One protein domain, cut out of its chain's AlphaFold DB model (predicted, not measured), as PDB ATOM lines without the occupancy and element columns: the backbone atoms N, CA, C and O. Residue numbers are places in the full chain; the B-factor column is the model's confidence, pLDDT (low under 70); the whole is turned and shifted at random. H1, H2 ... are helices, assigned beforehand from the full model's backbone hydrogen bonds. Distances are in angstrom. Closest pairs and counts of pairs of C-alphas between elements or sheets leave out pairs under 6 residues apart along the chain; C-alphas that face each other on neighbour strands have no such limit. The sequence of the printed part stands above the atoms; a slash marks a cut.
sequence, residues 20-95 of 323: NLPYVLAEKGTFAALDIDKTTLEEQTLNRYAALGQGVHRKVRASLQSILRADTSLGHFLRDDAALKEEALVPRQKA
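Overview. This is residues 20 to 95 of the 323 residues of a protein of Cladophialophora bantiana CBS 173.52 (UniProt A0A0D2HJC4). The longest helix, H4, runs along one side of a row of four short helices, which stand in the order H3, H2, H1, H5. From the far end of H4 the long link of residues 69 to 81, with no named element, leads round to H5. The printed part has 76 residues with five named helices, H1 to H5 in that order along the chain, and no named strand; the class is all helix. It is compact, with a radius of gyration of the C-alphas of 12.6 A and spans of 32 by 29 by 18 A.

Along the chain. Find C-alpha 20 at (126.189, 139.958, 150.832); from there H1 runs over residues 20 to 27, 10.6 A. Go on to H2, residues 38 to 41, 5.5 A, and H3, residues 47 to 51, 6.4 A. At C-alpha 54, (118.313, 146.193, 168.443), H4 begins and runs 20.6 A to residue 68. H5, residues 82 to 88, spans 10.0 A and ends at C-alpha 88, (127.381, 134.247, 149.843).

Arrangement. Look first at Tyr 23 and Leu 41, the closest C-alphas of H1 and H2, which touch at 5.4 A. H2 and H3 only just touch, with 3 pairs of C-alphas within 8 A, and only at the corner by their link; Thr 40 and Tyr 49 have the closest C-alphas, 4.9 A apart. H4 is close to H1 but not clearly touching, with the C-alphas of Pro 22 and Leu 64 closest at 7.7 A, and about perpendicular at 81 degrees. H1 and H5 touch, closest at the C-alphas of Leu 21 and Ala 88, 4.8 A, and are only just about perpendicular at 71 degrees. H4 and H5 are apart. In H1, H3, H4 and H5 every O i to N i+4 pair is within hydrogen-bond range; H2 is too short for such a pair.

Size, cuts and confidence. The two C-alphas farthest apart, those of Asp 35 and Gln 93, are 33.6 A from each other. The printed part has no cut, and the link from H4 to H5 is long, with 13 residues. The mean pLDDT of the printed part is 86.7, and no printed residue is under 70.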
ATOM      1  N   ASN A  20     126.463 141.107 151.693       72.56
ATOM      2  CA  ASN A  20     126.189 139.958 150.832       72.56
ATOM      3  C   ASN A  20     125.753 138.697 151.598       72.56
ATOM      4  O   ASN A  20     124.818 138.024 151.185       72.56
ATOM      5  N   LEU A  21     126.384 138.381 152.735       78.94
ATOM      6  CA  LEU A  21     126.056 137.150 153.460       78.94
ATOM      7  C   LEU A  21     124.640 137.195 154.075       78.94
ATOM      8  O   LEU A  21     123.864 136.272 153.829       78.94
ATOM      9  N   PRO A  22     124.257 138.227 154.859       77.50
ATOM     10  CA  PRO A  22     122.880 138.365 155.325       77.50
ATOM     11  C   PRO A  22     121.853 138.424 154.187       77.50
ATOM     12  O   PRO A  22     120.778 137.856 154.339       77.50
ATOM     13  N   TYR A  23     122.184 139.070 153.065       82.44
ATOM     14  CA  TYR A  23     121.313 139.144 151.890       82.44
ATOM     15  C   TYR A  23     121.028 137.759 151.293       82.44
ATOM     16  O   TYR A  23     119.881 137.317 151.274       82.44
ATOM     17  N   VAL A  24     122.074 137.025 150.899       82.75
ATOM     18  CA  VAL A  24     121.932 135.708 150.258       82.75
ATOM     19  C   VAL A  24     121.229 134.714 151.191       82.75
ATOM     20  O   VAL A  24     120.339 133.977 150.769       82.75
ATOM     21  N   LEU A  25     121.549 134.721 152.492       85.00
ATOM     22  CA  LEU A  25     120.860 133.868 153.472       85.00
ATOM     23  C   LEU A  25     119.383 134.254 153.674       85.00
ATOM     24  O   LEU A  25     118.552 133.388 153.962       85.00
ATOM     25  N   ALA A  26     119.031 135.534 153.541       84.31
ATOM     26  CA  ALA A  26     117.638 135.964 153.573       84.31
ATOM     27  C   ALA A  26     116.865 135.418 152.363       84.31
ATOM     28  O   ALA A  26     115.793 134.834 152.561       84.31
ATOM     29  N   GLU A  27     117.447 135.521 151.164       83.06
ATOM     30  CA  GLU A  27     116.878 135.029 149.903       83.06
ATOM     31  C   GLU A  27     116.656 133.508 149.931       83.06
ATOM     32  O   GLU A  27     115.575 133.026 149.592       83.06
ATOM     33  N   LYS A  28     117.630 132.730 150.433       83.50
ATOM     34  CA  LYS A  28     117.489 131.266 150.575       83.50
ATOM     35  C   LYS A  28     116.594 130.841 151.747       83.50
ATOM     36  O   LYS A  28     116.466 129.653 152.040       83.50
ATOM     37  N   GLY A  29     115.972 131.788 152.449       82.12
ATOM     38  CA  GLY A  29     115.018 131.499 153.515       82.12
ATOM     39  C   GLY A  29     115.646 131.045 154.835       82.12
ATOM     40  O   GLY A  29     114.908 130.637 155.730       82.12
ATOM     41  N   THR A  30     116.962 131.178 155.025       81.88
ATOM     42  CA  THR A  30     117.652 130.819 156.280       81.88
ATOM     43  C   THR A  30     117.081 131.576 157.481       81.88
ATOM     44  O   THR A  30     116.983 131.042 158.583       81.88
ATOM     45  N   PHE A  31     116.625 132.811 157.266       81.69
ATOM     46  CA  PHE A  31     115.971 133.623 158.293       81.69
ATOM     47  C   PHE A  31     114.449 133.443 158.351       81.69
ATOM     48  O   PHE A  31     113.773 134.276 158.937       81.69
ATOM     49  N   ALA A  32     113.864 132.391 157.764       80.19
ATOM     50  CA  ALA A  32     112.409 132.176 157.793       80.19
ATOM     51  C   ALA A  32     111.818 132.041 159.198       80.19
ATOM     52  O   ALA A  32     110.690 132.467 159.413       80.19
ATOM     53  N   ALA A  33     112.588 131.522 160.153       79.38
ATOM     54  CA  ALA A  33     112.178 131.466 161.554       79.38
ATOM     55  C   ALA A  33     112.334 132.809 162.293       79.38
ATOM     56  O   ALA A  33     111.834 132.961 163.407       79.38
ATOM     57  N   LEU A  34     113.049 133.780 161.709       79.62
ATOM     58  CA  LEU A  34     113.140 135.128 162.251       79.62
ATOM     59  C   LEU A  34     111.929 135.905 161.737       79.62
ATOM     60  O   LEU A  34     111.860 136.242 160.561       79.62
ATOM     61  N   ASP A  35     110.974 136.168 162.624       83.44
ATOM     62  CA  ASP A  35     109.827 137.047 162.373       83.44
ATOM     63  C   ASP A  35     110.305 138.499 162.161       83.44
ATOM     64  O   ASP A  35     110.327 139.309 163.091       83.44
ATOM     65  N   ILE A  36     110.850 138.776 160.971       85.19
ATOM     66  CA  ILE A  36     111.461 140.046 160.555       85.19
ATOM     67  C   ILE A  36     111.100 140.348 159.096       85.19
ATOM     68  O   ILE A  36     110.970 139.435 158.277       85.19
ATOM     69  N   ASP A  37     111.013 141.634 158.746       86.44
ATOM     70  CA  ASP A  37     110.917 142.061 157.347       86.44
ATOM     71  C   ASP A  37     112.274 141.871 156.651       86.44
ATOM     72  O   ASP A  37     113.183 142.697 156.762       86.44
ATOM     73  N   LYS A  38     112.422 140.748 155.947       84.50
ATOM     74  CA  LYS A  38     113.665 140.372 155.259       84.50
ATOM     75  C   LYS A  38     113.985 141.263 154.068       84.50
ATOM     76  O   LYS A  38     115.159 141.392 153.749       84.50
ATOM     77  N   THR A  39     112.983 141.919 153.473       88.00
ATOM     78  CA  THR A  39     113.199 142.823 152.330       88.00
ATOM     79  C   THR A  39     114.147 143.966 152.695       88.00
ATOM     80  O   THR A  39     114.870 144.474 151.851       88.00
ATOM     81  N   THR A  40     114.238 144.302 153.986       90.38
ATOM     82  CA  THR A  40     115.187 145.295 154.504       90.38
ATOM     83  C   THR A  40     116.660 144.888 154.374       90.38
ATOM     84  O   THR A  40     117.523 145.761 154.359       90.38
ATOM     85  N   LEU A  41     116.968 143.587 154.286       86.44
ATOM     86  CA  LEU A  41     118.322 143.065 154.046       86.44
ATOM     87  C   LEU A  41     118.695 143.072 152.555       86.44
ATOM     88  O   LEU A  41     119.854 142.841 152.220       86.44
ATOM     89  N   GLU A  42     117.718 143.323 151.684       84.88
ATOM     90  CA  GLU A  42     117.845 143.348 150.222       84.88
ATOM     91  C   GLU A  42     118.033 144.765 149.674       84.88
ATOM     92  O   GLU A  42     118.270 144.961 148.482       84.88
ATOM     93  N   GLU A  43     117.951 145.772 150.542       87.88
ATOM     94  CA  GLU A  43     118.111 147.165 150.156       87.88
ATOM     95  C   GLU A  43     119.568 147.541 149.890       87.88
ATOM     96  O   GLU A  43     120.513 147.015 150.477       87.88
ATOM     97  N   GLN A  44     119.743 148.537 149.019       88.62
ATOM     98  CA  GLN A  44     121.057 149.091 148.685       88.62
ATOM     99  C   GLN A  44     121.705 149.836 149.862       88.62
ATOM    100  O   GLN A  44     122.915 150.060 149.860       88.62
ATOM    101  N   THR A  45     120.913 150.226 150.863       90.56
ATOM    102  CA  THR A  45     121.371 150.907 152.073       90.56
ATOM    103  C   THR A  45     120.810 150.227 153.317       90.56
ATOM    104  O   THR A  45     119.773 149.570 153.294       90.56
ATOM    105  N   LEU A  46     121.493 150.392 154.449       90.75
ATOM    106  CA  LEU A  46     121.113 149.778 155.720       90.75
ATOM    107  C   LEU A  46     120.009 150.549 156.457       90.75
ATOM    108  O   LEU A  46     119.665 150.168 157.573       90.75
ATOM    109  N   ASN A  47     119.451 151.618 155.876       92.69
ATOM    110  CA  ASN A  47     118.497 152.506 156.542       92.69
ATOM    111  C   ASN A  47     117.279 151.749 157.097       92.69
ATOM    112  O   ASN A  47     117.006 151.843 158.296       92.69
ATOM    113  N   ARG A  48     116.563 150.965 156.271       92.94
ATOM    114  CA  ARG A  48     115.367 150.238 156.741       92.94
ATOM    115  C   ARG A  48     115.712 149.104 157.700       92.94
ATOM    116  O   ARG A  48     115.013 148.934 158.696       92.94
ATOM    117  N   TYR A  49     116.816 148.391 157.478       91.31
ATOM    118  CA  TYR A  49     117.268 147.352 158.406       91.31
ATOM    119  C   TYR A  49     117.653 147.931 159.778       91.31
ATOM    120  O   TYR A  49     117.275 147.394 160.822       91.31
ATOM    121  N   ALA A  50     118.359 149.062 159.802       90.81
ATOM    122  CA  ALA A  50     118.743 149.751 161.030       90.81
ATOM    123  C   ALA A  50     117.526 150.220 161.842       90.81
ATOM    124  O   ALA A  50     117.549 150.155 163.074       90.81
ATOM    125  N   ALA A  51     116.441 150.606 161.167       92.75
ATOM    126  CA  ALA A  51     115.192 151.023 161.798       92.75
ATOM    127  C   ALA A  51     114.421 149.888 162.500       92.75
ATOM    128  O   ALA A  51     113.587 150.172 163.359       92.75
ATOM    129  N   LEU A  52     114.724 148.612 162.216       90.19
ATOM    130  CA  LEU A  52     114.081 147.464 162.879       90.19
ATOM    131  C   LEU A  52     114.441 147.325 164.371       90.19
ATOM    132  O   LEU A  52     113.784 146.586 165.107       90.19
ATOM    133  N   GLY A  53     115.477 148.034 164.826       88.00
ATOM    134  CA  GLY A  53     115.870 148.102 166.229       88.00
ATOM    135  C   GLY A  53     116.675 146.902 166.741       88.00
ATOM    136  O   GLY A  53     116.743 145.824 166.143       88.00
ATOM    137  N   GLN A  54     117.291 147.098 167.911       85.38
ATOM    138  CA  GLN A  54     118.313 146.193 168.443       85.38
ATOM    139  C   GLN A  54     117.832 144.748 168.644       85.38
ATOM    140  O   GLN A  54     118.623 143.811 168.516       85.38
ATOM    141  N   GLY A  55     116.548 144.539 168.953       87.50
ATOM    142  CA  GLY A  55     115.978 143.200 169.123       87.50
ATOM    143  C   GLY A  55     116.110 142.347 167.858       87.50
ATOM    144  O   GLY A  55     116.523 141.189 167.936       87.50
ATOM    145  N   VAL A  56     115.836 142.932 166.690       88.38
ATOM    146  CA  VAL A  56     116.012 142.269 165.392       88.38
ATOM    147  C   VAL A  56     117.492 142.071 165.082       88.38
ATOM    148  O   VAL A  56     117.903 140.962 164.736       88.38
ATOM    149  N   HIS A  57     118.321 143.096 165.291       86.75
ATOM    150  CA  HIS A  57     119.758 143.017 165.005       86.75
ATOM    151  C   HIS A  57     120.448 141.912 165.807       86.75
ATOM    152  O   HIS A  57     121.280 141.181 165.269       86.75
ATOM    153  N   ARG A  58     120.072 141.736 167.083       86.31
ATOM    154  CA  ARG A  58     120.577 140.651 167.939       86.31
ATOM    155  C   ARG A  58     120.164 139.274 167.419       86.31
ATOM    156  O   ARG A  58     121.002 138.378 167.416       86.31
ATOM    157  N   LYS A  59     118.923 139.104 166.947       88.19
ATOM    158  CA  LYS A  59     118.438 137.836 166.366       88.19
ATOM    159  C   LYS A  59     119.201 137.461 165.094       88.19
ATOM    160  O   LYS A  59     119.692 136.335 164.984       88.19
ATOM    161  N   VAL A  60     119.354 138.406 164.163       87.12
ATOM    162  CA  VAL A  60     120.116 138.194 162.918       87.12
ATOM    163  C   VAL A  60     121.577 137.892 163.240       87.12
ATOM    164  O   VAL A  60     122.121 136.891 162.773       87.12
ATOM    165  N   ARG A  61     122.203 138.688 164.118       86.25
ATOM    166  CA  ARG A  61     123.583 138.464 164.565       86.25
ATOM    167  C   ARG A  61     123.764 137.084 165.199       86.25
ATOM    168  O   ARG A  61     124.711 136.394 164.842       86.25
ATOM    169  N   ALA A  62     122.884 136.679 166.113       86.94
ATOM    170  CA  ALA A  62     122.964 135.379 166.777       86.94
ATOM    171  C   ALA A  62     122.825 134.218 165.783       86.94
ATOM    172  O   ALA A  62     123.532 133.216 165.901       86.94
ATOM    173  N   SER A  63     121.966 134.373 164.773       88.44
ATOM    174  CA  SER A  63     121.780 133.380 163.711       88.44
ATOM    175  C   SER A  63     123.041 133.240 162.858       88.44
ATOM    176  O   SER A  63     123.569 132.140 162.720       88.44
ATOM    177  N   LEU A  64     123.596 134.361 162.383       87.44
ATOM    178  CA  LEU A  64     124.862 134.386 161.639       87.44
ATOM    179  C   LEU A  64     126.011 133.786 162.452       87.44
ATOM    180  O   LEU A  64     126.769 132.967 161.943       87.44
ATOM    181  N   GLN A  65     126.128 134.157 163.728       86.44
ATOM    182  CA  GLN A  65     127.143 133.592 164.613       86.44
ATOM    183  C   GLN A  65     126.978 132.076 164.742       86.44
ATOM    184  O   GLN A  65     127.948 131.342 164.609       86.44
ATOM    185  N   SER A  66     125.755 131.588 164.935       89.81
ATOM    186  CA  SER A  66     125.498 130.152 165.061       89.81
ATOM    187  C   SER A  66     125.854 129.388 163.784       89.81
ATOM    188  O   SER A  66     126.439 128.315 163.876       89.81
ATOM    189  N   ILE A  67     125.579 129.949 162.603       90.00
ATOM    190  CA  ILE A  67     125.923 129.350 161.300       90.00
ATOM    191  C   ILE A  67     127.437 129.353 161.051       90.00
ATOM    192  O   ILE A  67     127.971 128.408 160.479       90.00
ATOM    193  N   LEU A  68     128.148 130.399 161.470       87.81
ATOM    194  CA  LEU A  68     129.568 130.570 161.144       87.81
ATOM    195  C   LEU A  68     130.526 129.907 162.141       87.81
ATOM    196  O   LEU A  68     131.712 129.793 161.855       87.81
ATOM    197  N   ARG A  69     130.046 129.457 163.305       90.06
ATOM    198  CA  ARG A  69     130.881 128.796 164.324       90.06
ATOM    199  C   ARG A  69     131.600 127.573 163.771       90.06
ATOM    200  O   ARG A  69     130.971 126.743 163.126       90.06
ATOM    201  N   ALA A  70     132.885 127.417 164.086       88.75
ATOM    202  CA  ALA A  70     133.681 126.270 163.644       88.75
ATOM    203  C   ALA A  70     133.030 124.924 164.025       88.75
ATOM    204  O   ALA A  70     132.953 124.013 163.203       88.75
ATOM    205  N   ASP A  71     132.478 124.840 165.236       90.56
ATOM    206  CA  ASP A  71     131.798 123.672 165.805       90.56
ATOM    207  C   ASP A  71     130.279 123.637 165.541       90.56
ATOM    208  O   ASP A  71     129.524 122.988 166.265       90.56
ATOM    209  N   THR A  72     129.796 124.355 164.523       92.06
ATOM    210  CA  THR A  72     128.359 124.471 164.255       92.06
ATOM    211  C   THR A  72     127.709 123.154 163.811       92.06
ATOM    212  O   THR A  72     128.219 122.439 162.940       92.06
ATOM    213  N   SER A  73     126.512 122.881 164.344       92.62
ATOM    214  CA  SER A  73     125.564 121.890 163.810       92.62
ATOM    215  C   SER A  73     124.693 122.448 162.673       92.62
ATOM    216  O   SER A  73     124.015 121.698 161.973       92.62
ATOM    217  N   LEU A  74     124.734 123.765 162.450       90.94
ATOM    218  CA  LEU A  74     123.978 124.489 161.425       90.94
ATOM    219  C   LEU A  74     124.772 124.654 160.116       90.94
ATOM    220  O   LEU A  74     124.411 125.470 159.272       90.94
ATOM    221  N   GLY A  75     125.850 123.884 159.934       87.94
ATOM    222  CA  GLY A  75     126.728 123.976 158.761       87.94
ATOM    223  C   GLY A  75     126.009 123.712 157.437       87.94
ATOM    224  O   GLY A  75     126.348 124.323 156.429       87.94
ATOM    225  N   HIS A  76     124.951 122.903 157.454       89.31
ATOM    226  CA  HIS A  76     124.126 122.608 156.283       89.31
ATOM    227  C   HIS A  76     123.429 123.839 155.678       89.31
ATOM    228  O   HIS A  76     123.050 123.793 154.516       89.31
ATOM    229  N   PHE A  77     123.282 124.940 156.426       87.88
ATOM    230  CA  PHE A  77     122.737 126.191 155.886       87.88
ATOM    231  C   PHE A  77     123.736 126.984 155.035       87.88
ATOM    232  O   PHE A  77     123.313 127.914 154.354       87.88
ATOM    233  N   LEU A  78     125.042 126.692 155.115       90.44
ATOM    234  CA  LEU A  78     126.055 127.433 154.354       90.44
ATOM    235  C   LEU A  78     127.377 126.675 154.160       90.44
ATOM    236  O   LEU A  78     127.845 126.543 153.039       90.44
ATOM    237  N   ARG A  79     128.011 126.201 155.241       91.19
ATOM    238  CA  ARG A  79     129.336 125.546 155.216       91.19
ATOM    239  C   ARG A  79     129.383 124.361 154.253       91.19
ATOM    240  O   ARG A  79     130.356 124.211 153.511       91.19
ATOM    241  N   ASP A  80     128.346 123.530 154.320       92.06
ATOM    242  CA  ASP A  80     128.285 122.231 153.647       92.06
ATOM    243  C   ASP A  80     127.683 122.340 152.227       92.06
ATOM    244  O   ASP A  80     127.688 121.362 151.482       92.06
ATOM    245  N   ASP A  81     127.226 123.533 151.824       91.19
ATOM    246  CA  ASP A  81     126.746 123.844 150.474       91.19
ATOM    247  C   ASP A  81     127.808 124.656 149.717       91.19
ATOM    248  O   ASP A  81     128.005 125.852 149.943       91.19
ATOM    249  N   ALA A  82     128.533 123.991 148.814       90.75
ATOM    250  CA  ALA A  82     129.630 124.616 148.082       90.75
ATOM    251  C   ALA A  82     129.173 125.769 147.174       90.75
ATOM    252  O   ALA A  82     129.875 126.779 147.104       90.75
ATOM    253  N   ALA A  83     128.017 125.632 146.518       89.50
ATOM    254  CA  ALA A  83     127.506 126.637 145.590       89.50
ATOM    255  C   ALA A  83     127.029 127.878 146.352       89.50
ATOM    256  O   ALA A  83     127.436 128.995 146.038       89.50
ATOM    257  N   LEU A  84     126.252 127.674 147.420       88.62
ATOM    258  CA  LEU A  84     125.774 128.769 148.259       88.62
ATOM    259  C   LEU A  84     126.921 129.493 148.968       88.62
ATOM    260  O   LEU A  84     126.895 130.711 149.127       88.62
ATOM    261  N   LYS A  85     127.954 128.758 149.388       89.00
ATOM    262  CA  LYS A  85     129.153 129.347 149.987       89.00
ATOM    263  C   LYS A  85     129.879 130.278 149.017       89.00
ATOM    264  O   LYS A  85     130.292 131.355 149.439       89.00
ATOM    265  N   GLU A  86     130.038 129.875 147.756       87.31
ATOM    266  CA  GLU A  86     130.670 130.703 146.720       87.31
ATOM    267  C   GLU A  86     129.845 131.963 146.409       87.31
ATOM    268  O   GLU A  86     130.412 133.042 146.251       87.31
ATOM    269  N   GLU A  87     128.515 131.845 146.404       87.19
ATOM    270  CA  GLU A  87     127.581 132.962 146.216       87.19
ATOM    271  C   GLU A  87     127.599 133.946 147.405       87.19
ATOM    272  O   GLU A  87     127.674 135.163 147.224       87.19
ATOM    273  N   ALA A  88     127.554 133.436 148.639       86.38
ATOM    274  CA  ALA A  88     127.381 134.247 149.843       86.38
ATOM    275  C   ALA A  88     128.690 134.840 150.395       86.38
ATOM    276  O   ALA A  88     128.683 135.945 150.953       86.38
ATOM    277  N   LEU A  89     129.821 134.135 150.266       86.31
ATOM    278  CA  LEU A  89     131.114 134.557 150.812       86.31
ATOM    279  C   LEU A  89     132.029 135.107 149.717       86.31
ATOM    280  O   LEU A  89     132.795 134.385 149.082       86.31
ATOM    281  N   VAL A  90     132.005 136.428 149.554       83.19
ATOM    282  CA  VAL A  90     132.857 137.128 148.588       83.19
ATOM    283  C   VAL A  90     134.175 137.551 149.249       83.19
ATOM    284  O   VAL A  90     134.148 138.230 150.282       83.19
ATOM    285  N   PRO A  91     135.346 137.218 148.664       82.31
ATOM    286  CA  PRO A  91     136.625 137.730 149.141       82.31
ATOM    287  C   PRO A  91     136.636 139.256 149.144       82.31
ATOM    288  O   PRO A  91     136.348 139.887 148.127       82.31
ATOM    289  N   ARG A  92     137.038 139.865 150.262       78.69
ATOM    290  CA  ARG A  92     136.995 141.326 150.430       78.69
ATOM    291  C   ARG A  92     137.753 142.084 149.337       78.69
ATOM    292  O   ARG A  92     137.318 143.153 148.942       78.69
ATOM    293  N   GLN A  93     138.873 141.551 148.837       83.56
ATOM    294  CA  GLN A  93     139.648 142.199 147.765       83.56
ATOM    295  C   GLN A  93     138.893 142.263 146.428       83.56
ATOM    296  O   GLN A  93     139.281 143.033 145.557       83.56
ATOM    297  N   LYS A  94     137.850 141.444 146.255       85.06
ATOM    298  CA  LYS A  94     136.984 141.429 145.071       85.06
ATOM    299  C   LYS A  94     135.715 142.269 145.252       85.06
ATOM    300  O   LYS A  94     134.948 142.383 144.304       85.06
ATOM    301  N   ALA A  95     135.477 142.814 146.445       83.75
ATOM    302  CA  ALA A  95     134.295 143.608 146.748       83.75
ATOM    303  C   ALA A  95     134.595 145.107 146.634       83.75
ATOM    304  O   ALA A  95     135.636 145.584 147.091       83.75
TER     305      ALA A  95